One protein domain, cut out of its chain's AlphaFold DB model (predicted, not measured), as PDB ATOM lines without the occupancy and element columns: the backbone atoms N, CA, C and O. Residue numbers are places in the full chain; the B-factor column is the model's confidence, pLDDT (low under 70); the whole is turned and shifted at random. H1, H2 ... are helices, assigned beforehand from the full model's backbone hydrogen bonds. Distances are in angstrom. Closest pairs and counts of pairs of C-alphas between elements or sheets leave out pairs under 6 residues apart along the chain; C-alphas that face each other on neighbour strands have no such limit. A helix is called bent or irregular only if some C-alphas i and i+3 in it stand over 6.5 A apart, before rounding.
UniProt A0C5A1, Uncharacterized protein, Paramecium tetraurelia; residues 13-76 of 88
ATOM      1  N   ASN A  13      -2.946  11.021  -2.639       90.00
ATOM      2  CA  ASN A  13      -1.836  11.489  -1.811       90.00
ATOM      3  C   ASN A  13      -2.270  11.645  -0.358       90.00
ATOM      4  O   ASN A  13      -1.559  11.188   0.544       90.00
ATOM      5  N   GLU A  14      -3.441  12.235  -0.143       89.19
ATOM      6  CA  GLU A  14      -4.035  12.387   1.181       89.19
ATOM      7  C   GLU A  14      -4.300  11.024   1.824       89.19
ATOM      8  O   GLU A  14      -3.823  10.761   2.929       89.19
ATOM      9  N   CYS A  15      -4.936  10.102   1.101       92.00
ATOM     10  CA  CYS A  15      -5.216   8.761   1.602       92.00
ATOM     11  C   CYS A  15      -3.948   7.962   1.895       92.00
ATOM     12  O   CYS A  15      -3.880   7.291   2.921       92.00
ATOM     13  N   ASN A  16      -2.911   8.071   1.057       92.31
ATOM     14  CA  ASN A  16      -1.603   7.467   1.342       92.31
ATOM     15  C   ASN A  16      -1.000   8.000   2.650       92.31
ATOM     16  O   ASN A  16      -0.359   7.257   3.396       92.31
ATOM     17  N   TRP A  17      -1.141   9.298   2.908       92.75
ATOM     18  CA  TRP A  17      -0.595   9.932   4.101       92.75
ATOM     19  C   TRP A  17      -1.396   9.575   5.359       92.75
ATOM     20  O   TRP A  17      -0.806   9.189   6.373       92.75
ATOM     21  N   LEU A  18      -2.727   9.634   5.275       92.88
ATOM     22  CA  LEU A  18      -3.647   9.265   6.351       92.88
ATOM     23  C   LEU A  18      -3.510   7.785   6.728       92.88
ATOM     24  O   LEU A  18      -3.416   7.461   7.912       92.88
ATOM     25  N   GLU A  19      -3.397   6.900   5.738       91.88
ATOM     26  CA  GLU A  19      -3.176   5.468   5.946       91.88
ATOM     27  C   GLU A  19      -1.844   5.198   6.660       91.88
ATOM     28  O   GLU A  19      -1.800   4.459   7.644       91.88
ATOM     29  N   LYS A  20      -0.754   5.854   6.237       90.62
ATOM     30  CA  LYS A  20       0.547   5.748   6.921       90.62
ATOM     31  C   LYS A  20       0.459   6.207   8.372       90.62
ATOM     32  O   LYS A  20       0.996   5.540   9.254       90.62
ATOM     33  N   ASN A  21      -0.218   7.324   8.631       92.12
ATOM     34  CA  ASN A  21      -0.429   7.813   9.988       92.12
ATOM     35  C   ASN A  21      -1.222   6.802  10.837       92.12
ATOM     36  O   ASN A  21      -0.833   6.516  11.970       92.12
ATOM     37  N   PHE A  22      -2.291   6.234  10.275       91.50
ATOM     38  CA  PHE A  22      -3.126   5.233  10.935       91.50
ATOM     39  C   PHE A  22      -2.339   3.968  11.304       91.50
ATOM     40  O   PHE A  22      -2.344   3.550  12.465       91.50
ATOM     41  N   VAL A  23      -1.600   3.393  10.352       88.38
ATOM     42  CA  VAL A  23      -0.788   2.187  10.582       88.38
ATOM     43  C   VAL A  23       0.328   2.452  11.595       88.38
ATOM     44  O   VAL A  23       0.563   1.618  12.473       88.38
ATOM     45  N   SER A  24       0.976   3.621  11.541       88.38
ATOM     46  CA  SER A  24       1.957   4.026  12.555       88.38
ATOM     47  C   SER A  24       1.332   4.100  13.947       88.38
ATOM     48  O   SER A  24       1.885   3.524  14.879       88.38
ATOM     49  N   CYS A  25       0.146   4.705  14.091       88.56
ATOM     50  CA  CYS A  25      -0.562   4.734  15.374       88.56
ATOM     51  C   CYS A  25      -0.891   3.340  15.906       88.56
ATOM     52  O   CYS A  25      -0.706   3.075  17.095       88.56
ATOM     53  N   LEU A  26      -1.359   2.433  15.044       86.25
ATOM     54  CA  LEU A  26      -1.621   1.051  15.444       86.25
ATOM     55  C   LEU A  26      -0.343   0.345  15.907       86.25
ATOM     56  O   LEU A  26      -0.363  -0.362  16.916       86.25
ATOM     57  N   LYS A  27       0.768   0.555  15.196       82.19
ATOM     58  CA  LYS A  27       2.067  -0.024  15.545       82.19
ATOM     59  C   LYS A  27       2.561   0.501  16.887       82.19
ATOM     60  O   LYS A  27       2.896  -0.312  17.742       82.19
ATOM     61  N   GLU A  28       2.554   1.813  17.099       83.31
ATOM     62  CA  GLU A  28       2.955   2.427  18.371       83.31
ATOM     63  C   GLU A  28       2.116   1.886  19.538       83.31
ATOM     64  O   GLU A  28       2.674   1.383  20.513       83.31
ATOM     65  N   LYS A  29       0.785   1.851  19.381       83.31
ATOM     66  CA  LYS A  29      -0.129   1.287  20.385       83.31
ATOM     67  C   LYS A  29       0.140  -0.196  20.665       83.31
ATOM     68  O   LYS A  29       0.008  -0.655  21.797       83.31
ATOM     69  N   SER A  30       0.513  -0.971  19.643       80.69
ATOM     70  CA  SER A  30       0.817  -2.400  19.805       80.69
ATOM     71  C   SER A  30       2.092  -2.666  20.615       80.69
ATOM     72  O   SER A  30       2.212  -3.728  21.222       80.69
ATOM     73  N   VAL A  31       3.015  -1.698  20.679       79.50
ATOM     74  CA  VAL A  31       4.286  -1.781  21.423       79.50
ATOM     75  C   VAL A  31       4.120  -1.230  22.857       79.50
ATOM     76  O   VAL A  31       5.052  -0.701  23.448       79.50
ATOM     77  N   LYS A  32       2.923  -1.388  23.448       67.12
ATOM     78  CA  LYS A  32       2.601  -1.080  24.860       67.12
ATOM     79  C   LYS A  32       2.914   0.355  25.332       67.12
ATOM     80  O   LYS A  32       3.148   0.554  26.515       67.12
ATOM     81  N   ASP A  33       2.874   1.355  24.449       59.97
ATOM     82  CA  ASP A  33       3.123   2.767  24.800       59.97
ATOM     83  C   ASP A  33       4.507   3.050  25.445       59.97
ATOM     84  O   ASP A  33       4.740   4.156  25.925       59.97
ATOM     85  N   ASP A  34       5.471   2.119  25.379       62.81
ATOM     86  CA  ASP A  34       6.855   2.303  25.874       62.81
ATOM     87  C   ASP A  34       7.682   3.278  25.002       62.81
ATOM     88  O   ASP A  34       8.888   3.458  25.192       62.81
ATOM     89  N   LEU A  35       7.057   3.916  24.006       61.69
ATOM     90  CA  LEU A  35       7.720   4.847  23.101       61.69
ATOM     91  C   LEU A  35       7.738   6.262  23.706       61.69
ATOM     92  O   LEU A  35       6.686   6.889  23.829       61.69
ATOM     93  N   PRO A  36       8.923   6.838  23.995       59.31
ATOM     94  CA  PRO A  36       9.038   8.166  24.606       59.31
ATOM     95  C   PRO A  36       8.557   9.308  23.694       59.31
ATOM     96  O   PRO A  36       8.406  10.442  24.146       59.31
ATOM     97  N   LYS A  37       8.315   9.039  22.403       69.19
ATOM     98  CA  LYS A  37       7.826  10.026  21.439       69.19
ATOM     99  C   LYS A  37       6.792   9.397  20.508       69.19
ATOM    100  O   LYS A  37       7.142   8.565  19.675       69.19
ATOM    101  N   ARG A  38       5.539   9.847  20.626       68.69
ATOM    102  CA  ARG A  38       4.474   9.549  19.658       68.69
ATOM    103  C   ARG A  38       4.819  10.205  18.324       68.69
ATOM    104  O   ARG A  38       4.980  11.427  18.272       68.69
ATOM    105  N   VAL A  39       4.988   9.406  17.273       80.69
ATOM    106  CA  VAL A  39       5.266   9.915  15.917       80.69
ATOM    107  C   VAL A  39       3.953  10.113  15.169       80.69
ATOM    108  O   VAL A  39       3.812  11.060  14.391       80.69
ATOM    109  N   CYS A  40       2.977   9.252  15.434       87.50
ATOM    110  CA  CYS A  40       1.664   9.326  14.828       87.50
ATOM    111  C   CYS A  40       0.779  10.440  15.437       87.50
ATOM    112  O   CYS A  40       0.870  10.773  16.623       87.50
ATOM    113  N   LYS A  41      -0.125  11.003  14.627       90.44
ATOM    114  CA  LYS A  41      -1.133  11.989  15.044       90.44
ATOM    115  C   LYS A  41      -2.502  11.322  15.149       90.44
ATOM    116  O   LYS A  41      -3.132  11.023  14.136       90.44
ATOM    117  N   VAL A  42      -2.976  11.119  16.377       87.56
ATOM    118  CA  VAL A  42      -4.255  10.439  16.663       87.56
ATOM    119  C   VAL A  42      -5.456  11.178  16.057       87.56
ATOM    120  O   VAL A  42      -6.389  10.540  15.584       87.56
ATOM    121  N   GLU A  43      -5.404  12.508  15.991       88.25
ATOM    122  CA  GLU A  43      -6.454  13.358  15.403       88.25
ATOM    123  C   GLU A  43      -6.767  12.988  13.944       88.25
ATOM    124  O   GLU A  43      -7.921  13.006  13.523       88.25
ATOM    125  N   ASN A  44      -5.754  12.554  13.191       91.00
ATOM    126  CA  ASN A  44      -5.897  12.213  11.777       91.00
ATOM    127  C   ASN A  44      -6.468  10.808  11.547       91.00
ATOM    128  O   ASN A  44      -6.719  10.433  10.404       91.00
ATOM    129  N   ILE A  45      -6.669  10.013  12.604       90.94
ATOM    130  CA  ILE A  45      -7.309   8.698  12.474       90.94
ATOM    131  C   ILE A  45      -8.737   8.874  11.967       90.94
ATOM    132  O   ILE A  45      -9.137   8.184  11.038       90.94
ATOM    133  N   LEU A  46      -9.489   9.821  12.536       89.50
ATOM    134  CA  LEU A  46     -10.872  10.063  12.129       89.50
ATOM    135  C   LEU A  46     -10.957  10.525  10.665       89.50
ATOM    136  O   LEU A  46     -11.835  10.079   9.933       89.50
ATOM    137  N   TRP A  47     -10.008  11.353  10.222       89.75
ATOM    138  CA  TRP A  47      -9.903  11.787   8.824       89.75
ATOM    139  C   TRP A  47      -9.656  10.643   7.852       89.75
ATOM    140  O   TRP A  47     -10.246  10.646   6.779       89.75
ATOM    141  N   PHE A  48      -8.883   9.624   8.229       91.50
ATOM    142  CA  PHE A  48      -8.693   8.459   7.364       91.50
ATOM    143  C   PHE A  48     -10.013   7.744   7.037       91.50
ATOM    144  O   PHE A  48     -10.258   7.414   5.881       91.50
ATOM    145  N   PHE A  49     -10.884   7.549   8.031       89.38
ATOM    146  CA  PHE A  49     -12.178   6.886   7.822       89.38
ATOM    147  C   PHE A  49     -13.192   7.757   7.071       89.38
ATOM    148  O   PHE A  49     -14.074   7.221   6.408       89.38
ATOM    149  N   LEU A  50     -13.080   9.085   7.170       88.50
ATOM    150  CA  LEU A  50     -14.028  10.007   6.542       88.50
ATOM    151  C   LEU A  50     -13.650  10.383   5.107       88.50
ATOM    152  O   LEU A  50     -14.537  10.471   4.266       88.50
ATOM    153  N   GLU A  51     -12.364  10.575   4.814       89.12
ATOM    154  CA  GLU A  51     -11.901  11.005   3.487       89.12
ATOM    155  C   GLU A  51     -11.571   9.830   2.553       89.12
ATOM    156  O   GLU A  51     -11.601   9.994   1.331       89.12
ATOM    157  N   CYS A  52     -11.275   8.646   3.112       91.00
ATOM    158  CA  CYS A  52     -10.723   7.502   2.377       91.00
ATOM    159  C   CYS A  52     -11.442   6.162   2.659       91.00
ATOM    160  O   CYS A  52     -10.772   5.171   2.977       91.00
ATOM    161  N   PRO A  53     -12.781   6.078   2.517       89.56
ATOM    162  CA  PRO A  53     -13.571   4.898   2.892       89.56
ATOM    163  C   PRO A  53     -13.151   3.602   2.186       89.56
ATOM    164  O   PRO A  53     -13.159   2.528   2.787       89.56
ATOM    165  N   GLU A  54     -12.732   3.674   0.917       88.62
ATOM    166  CA  GLU A  54     -12.293   2.485   0.169       88.62
ATOM    167  C   GLU A  54     -11.037   1.855   0.780       88.62
ATOM    168  O   GLU A  54     -10.879   0.634   0.798       88.62
ATOM    169  N   ARG A  55     -10.145   2.695   1.311       87.62
ATOM    170  CA  ARG A  55      -8.901   2.249   1.941       87.62
ATOM    171  C   ARG A  55      -9.061   1.938   3.413       87.62
ATOM    172  O   ARG A  55      -8.286   1.140   3.932       87.62
ATOM    173  N   SER A  56     -10.030   2.552   4.086       89.38
ATOM    174  CA  SER A  56     -10.309   2.279   5.493       89.38
ATOM    175  C   SER A  56     -11.115   0.995   5.687       89.38
ATOM    176  O   SER A  56     -10.931   0.323   6.699       89.38
ATOM    177  N   SER A  57     -11.939   0.601   4.711       88.38
ATOM    178  CA  SER A  57     -12.808  -0.584   4.788       88.38
ATOM    179  C   SER A  57     -12.089  -1.886   5.208       88.38
ATOM    180  O   SER A  57     -12.582  -2.591   6.095       88.38
ATOM    181  N   PRO A  58     -10.879  -2.216   4.705       86.50
ATOM    182  CA  PRO A  58     -10.122  -3.384   5.164       86.50
ATOM    183  C   PRO A  58      -9.696  -3.331   6.638       86.50
ATOM    184  O   PRO A  58      -9.340  -4.365   7.204       86.50
ATOM    185  N   TYR A  59      -9.704  -2.157   7.266       85.44
ATOM    186  CA  TYR A  59      -9.333  -1.977   8.668       85.44
ATOM    187  C   TYR A  59     -10.534  -2.053   9.624       85.44
ATOM    188  O   TYR A  59     -10.335  -2.095  10.834       85.44
ATOM    189  N   GLU A  60     -11.767  -2.117   9.113       84.00
ATOM    190  CA  GLU A  60     -12.982  -2.228   9.934       84.00
ATOM    191  C   GLU A  60     -13.232  -3.665  10.415       84.00
ATOM    192  O   GLU A  60     -13.738  -3.883  11.515       84.00
ATOM    193  N   ASN A  61     -12.822  -4.666   9.627       87.25
ATOM    194  CA  ASN A  61     -13.017  -6.075   9.961       87.25
ATOM    195  C   ASN A  61     -11.775  -6.681  10.635       87.25
ATOM    196  O   ASN A  61     -10.642  -6.564  10.162       87.25
ATOM    197  N   ALA A  62     -11.989  -7.423  11.726       80.38
ATOM    198  CA  ALA A  62     -10.900  -8.059  12.474       80.38
ATOM    199  C   ALA A  62     -10.118  -9.092  11.637       80.38
ATOM    200  O   ALA A  62      -8.908  -9.253  11.808       80.38
ATOM    201  N   GLU A  63     -10.788  -9.797  10.721       84.06
ATOM    202  CA  GLU A  63     -10.148 -10.807   9.873       84.06
ATOM    203  C   GLU A  63      -9.227 -10.176   8.816       84.06
ATOM    204  O   GLU A  63      -8.103 -10.641   8.606       84.06
ATOM    205  N   SER A  64      -9.663  -9.088   8.177       82.75
ATOM    206  CA  SER A  64      -8.851  -8.356   7.199       82.75
ATOM    207  C   SER A  64      -7.690  -7.625   7.869       82.75
ATOM    208  O   SER A  64      -6.571  -7.696   7.358       82.75
ATOM    209  N   LEU A  65      -7.897  -7.052   9.059       80.31
ATOM    210  CA  LEU A  65      -6.824  -6.498   9.891       80.31
ATOM    211  C   LEU A  65      -5.711  -7.517  10.159       80.31
ATOM    212  O   LEU A  65      -4.530  -7.212   9.985       80.31
ATOM    213  N   ARG A  66      -6.070  -8.752  10.533       79.06
ATOM    214  CA  ARG A  66      -5.090  -9.831  10.749       79.06
ATOM    215  C   ARG A  66      -4.310 -10.150   9.477       79.06
ATOM    216  O   ARG A  66      -3.091 -10.296   9.540       79.06
ATOM    217  N   LYS A  67      -4.980 -10.219   8.322       81.56
ATOM    218  CA  LYS A  67      -4.322 -10.450   7.022       81.56
ATOM    219  C   LYS A  67      -3.329  -9.332   6.687       81.56
ATOM    220  O   LYS A  67      -2.228  -9.627   6.227       81.56
ATOM    221  N   ILE A  68      -3.684  -8.073   6.950       80.94
ATOM    222  CA  ILE A  68      -2.801  -6.910   6.747       80.94
ATOM    223  C   ILE A  68      -1.591  -6.982   7.681       80.94
ATOM    224  O   ILE A  68      -0.457  -6.865   7.223       80.94
ATOM    225  N   TYR A  69      -1.807  -7.265   8.966       78.44
ATOM    226  CA  TYR A  69      -0.723  -7.404   9.940       78.44
ATOM    227  C   TYR A  69       0.259  -8.528   9.577       78.44
ATOM    228  O   TYR A  69       1.472  -8.333   9.638       78.44
ATOM    229  N   ILE A  70      -0.250  -9.690   9.149       79.62
ATOM    230  CA  ILE A  70       0.587 -10.810   8.696       79.62
ATOM    231  C   ILE A  70       1.408 -10.400   7.471       79.62
ATOM    232  O   ILE A  70       2.615 -10.627   7.455       79.62
ATOM    233  N   LYS A  71       0.796  -9.748   6.473       80.00
ATOM    234  CA  LYS A  71       1.525  -9.228   5.302       80.00
ATOM    235  C   LYS A  71       2.625  -8.246   5.705       80.00
ATOM    236  O   LYS A  71       3.737  -8.356   5.202       80.00
ATOM    237  N   GLN A  72       2.335  -7.337   6.635       76.19
ATOM    238  CA  GLN A  72       3.307  -6.370   7.142       76.19
ATOM    239  C   GLN A  72       4.488  -7.070   7.829       76.19
ATOM    240  O   GLN A  72       5.641  -6.771   7.537       76.19
ATOM    241  N   LYS A  73       4.214  -8.059   8.689       75.88
ATOM    242  CA  LYS A  73       5.252  -8.864   9.352       75.88
ATOM    243  C   LYS A  73       6.097  -9.667   8.368       75.88
ATOM    244  O   LYS A  73       7.302  -9.774   8.561       75.88
ATOM    245  N   LEU A  74       5.484 -10.218   7.322       76.62
ATOM    246  CA  LEU A  74       6.204 -10.919   6.258       76.62
ATOM    247  C   LEU A  74       7.107  -9.967   5.461       76.62
ATOM    248  O   LEU A  74       8.220 -10.353   5.116       76.62
ATOM    249  N   ALA A  75       6.661  -8.734   5.207       74.62
ATOM    250  CA  ALA A  75       7.477  -7.707   4.560       74.62
ATOM    251  C   ALA A  75       8.672  -7.285   5.434       74.62
ATOM    252  O   ALA A  75       9.785  -7.177   4.930       74.62
ATOM    253  N   ASP A  76       8.467  -7.127   6.745       70.56
ATOM    254  CA  ASP A  76       9.540  -6.804   7.696       70.56
ATOM    255  C   ASP A  76      10.588  -7.938   7.808       70.56
ATOM    256  O   ASP A  76      11.763  -7.673   8.062       70.56
TER     257      ASP A  76
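This is residues 13 to 76 of the 88 residues of an uncharacterized protein of Paramecium tetraurelia (UniProt A0C5A1). The longest helix, H1, has the shorter H2 packed steeply on residues 15 to 22, while H4 lies off on another side with a gap between it and this pair, joined to it along the chain through short H3. From H1's end a long loop folds back to H2, and residues 30 to 36 stick out. The 64 printed residues hold four named helices, in the order H1, H2, H3, H4, and no named strand: the class is all helix. The whole is compact, with a radius of gyration of the C-alphas of 12.0 A and spans of 32 by 26 by 19 A.

H1, residues 13 to 30, touches H2, residues 43 to 51, with its residues 15 to 22 alone; the closest C-alphas, of Leu 18 and Phe 48, are 5.2 A apart. These two run opposite ways at a steep tilt of 48 degrees. H1 only just touches H3, residues 53 to 60, with 3 pairs of C-alphas within 8 A, the closest being Cys 15 and Arg 55 at 7.5 A. H3 and H4, residues 62 to 76, only just touch, with 3 such pairs, and only at the corner; they are about perpendicular at 85 degrees, and their closest C-alphas are those of Tyr 59 and Leu 65, 5.3 A apart. H4 is apart from H1 and from H2. Every O i to N i+4 pair is within hydrogen-bond range in H1 and H4, against 3 of 5 in H2 and 1 of 4 in H3, where 3 of 5 O i to N i+3 pairs are.

H1 begins at C-alpha 13 (-1.836, 11.489, -1.811) and is 25.8 A long; H2 measures 13.3 A and H3 10.0 A. H3 is only just irregular: C-alphas 55 and 58 are 6.6 A apart. H4, 21.0 A long, ends at C-alpha 76 (9.540, -6.804, 7.696).

The two C-alphas farthest apart, of Pro 36 and Glu 54, are 32.9 A apart. The printed part has no cut; H1 to H2 is a long link. Residues 32 to 38 have pLDDT under 70.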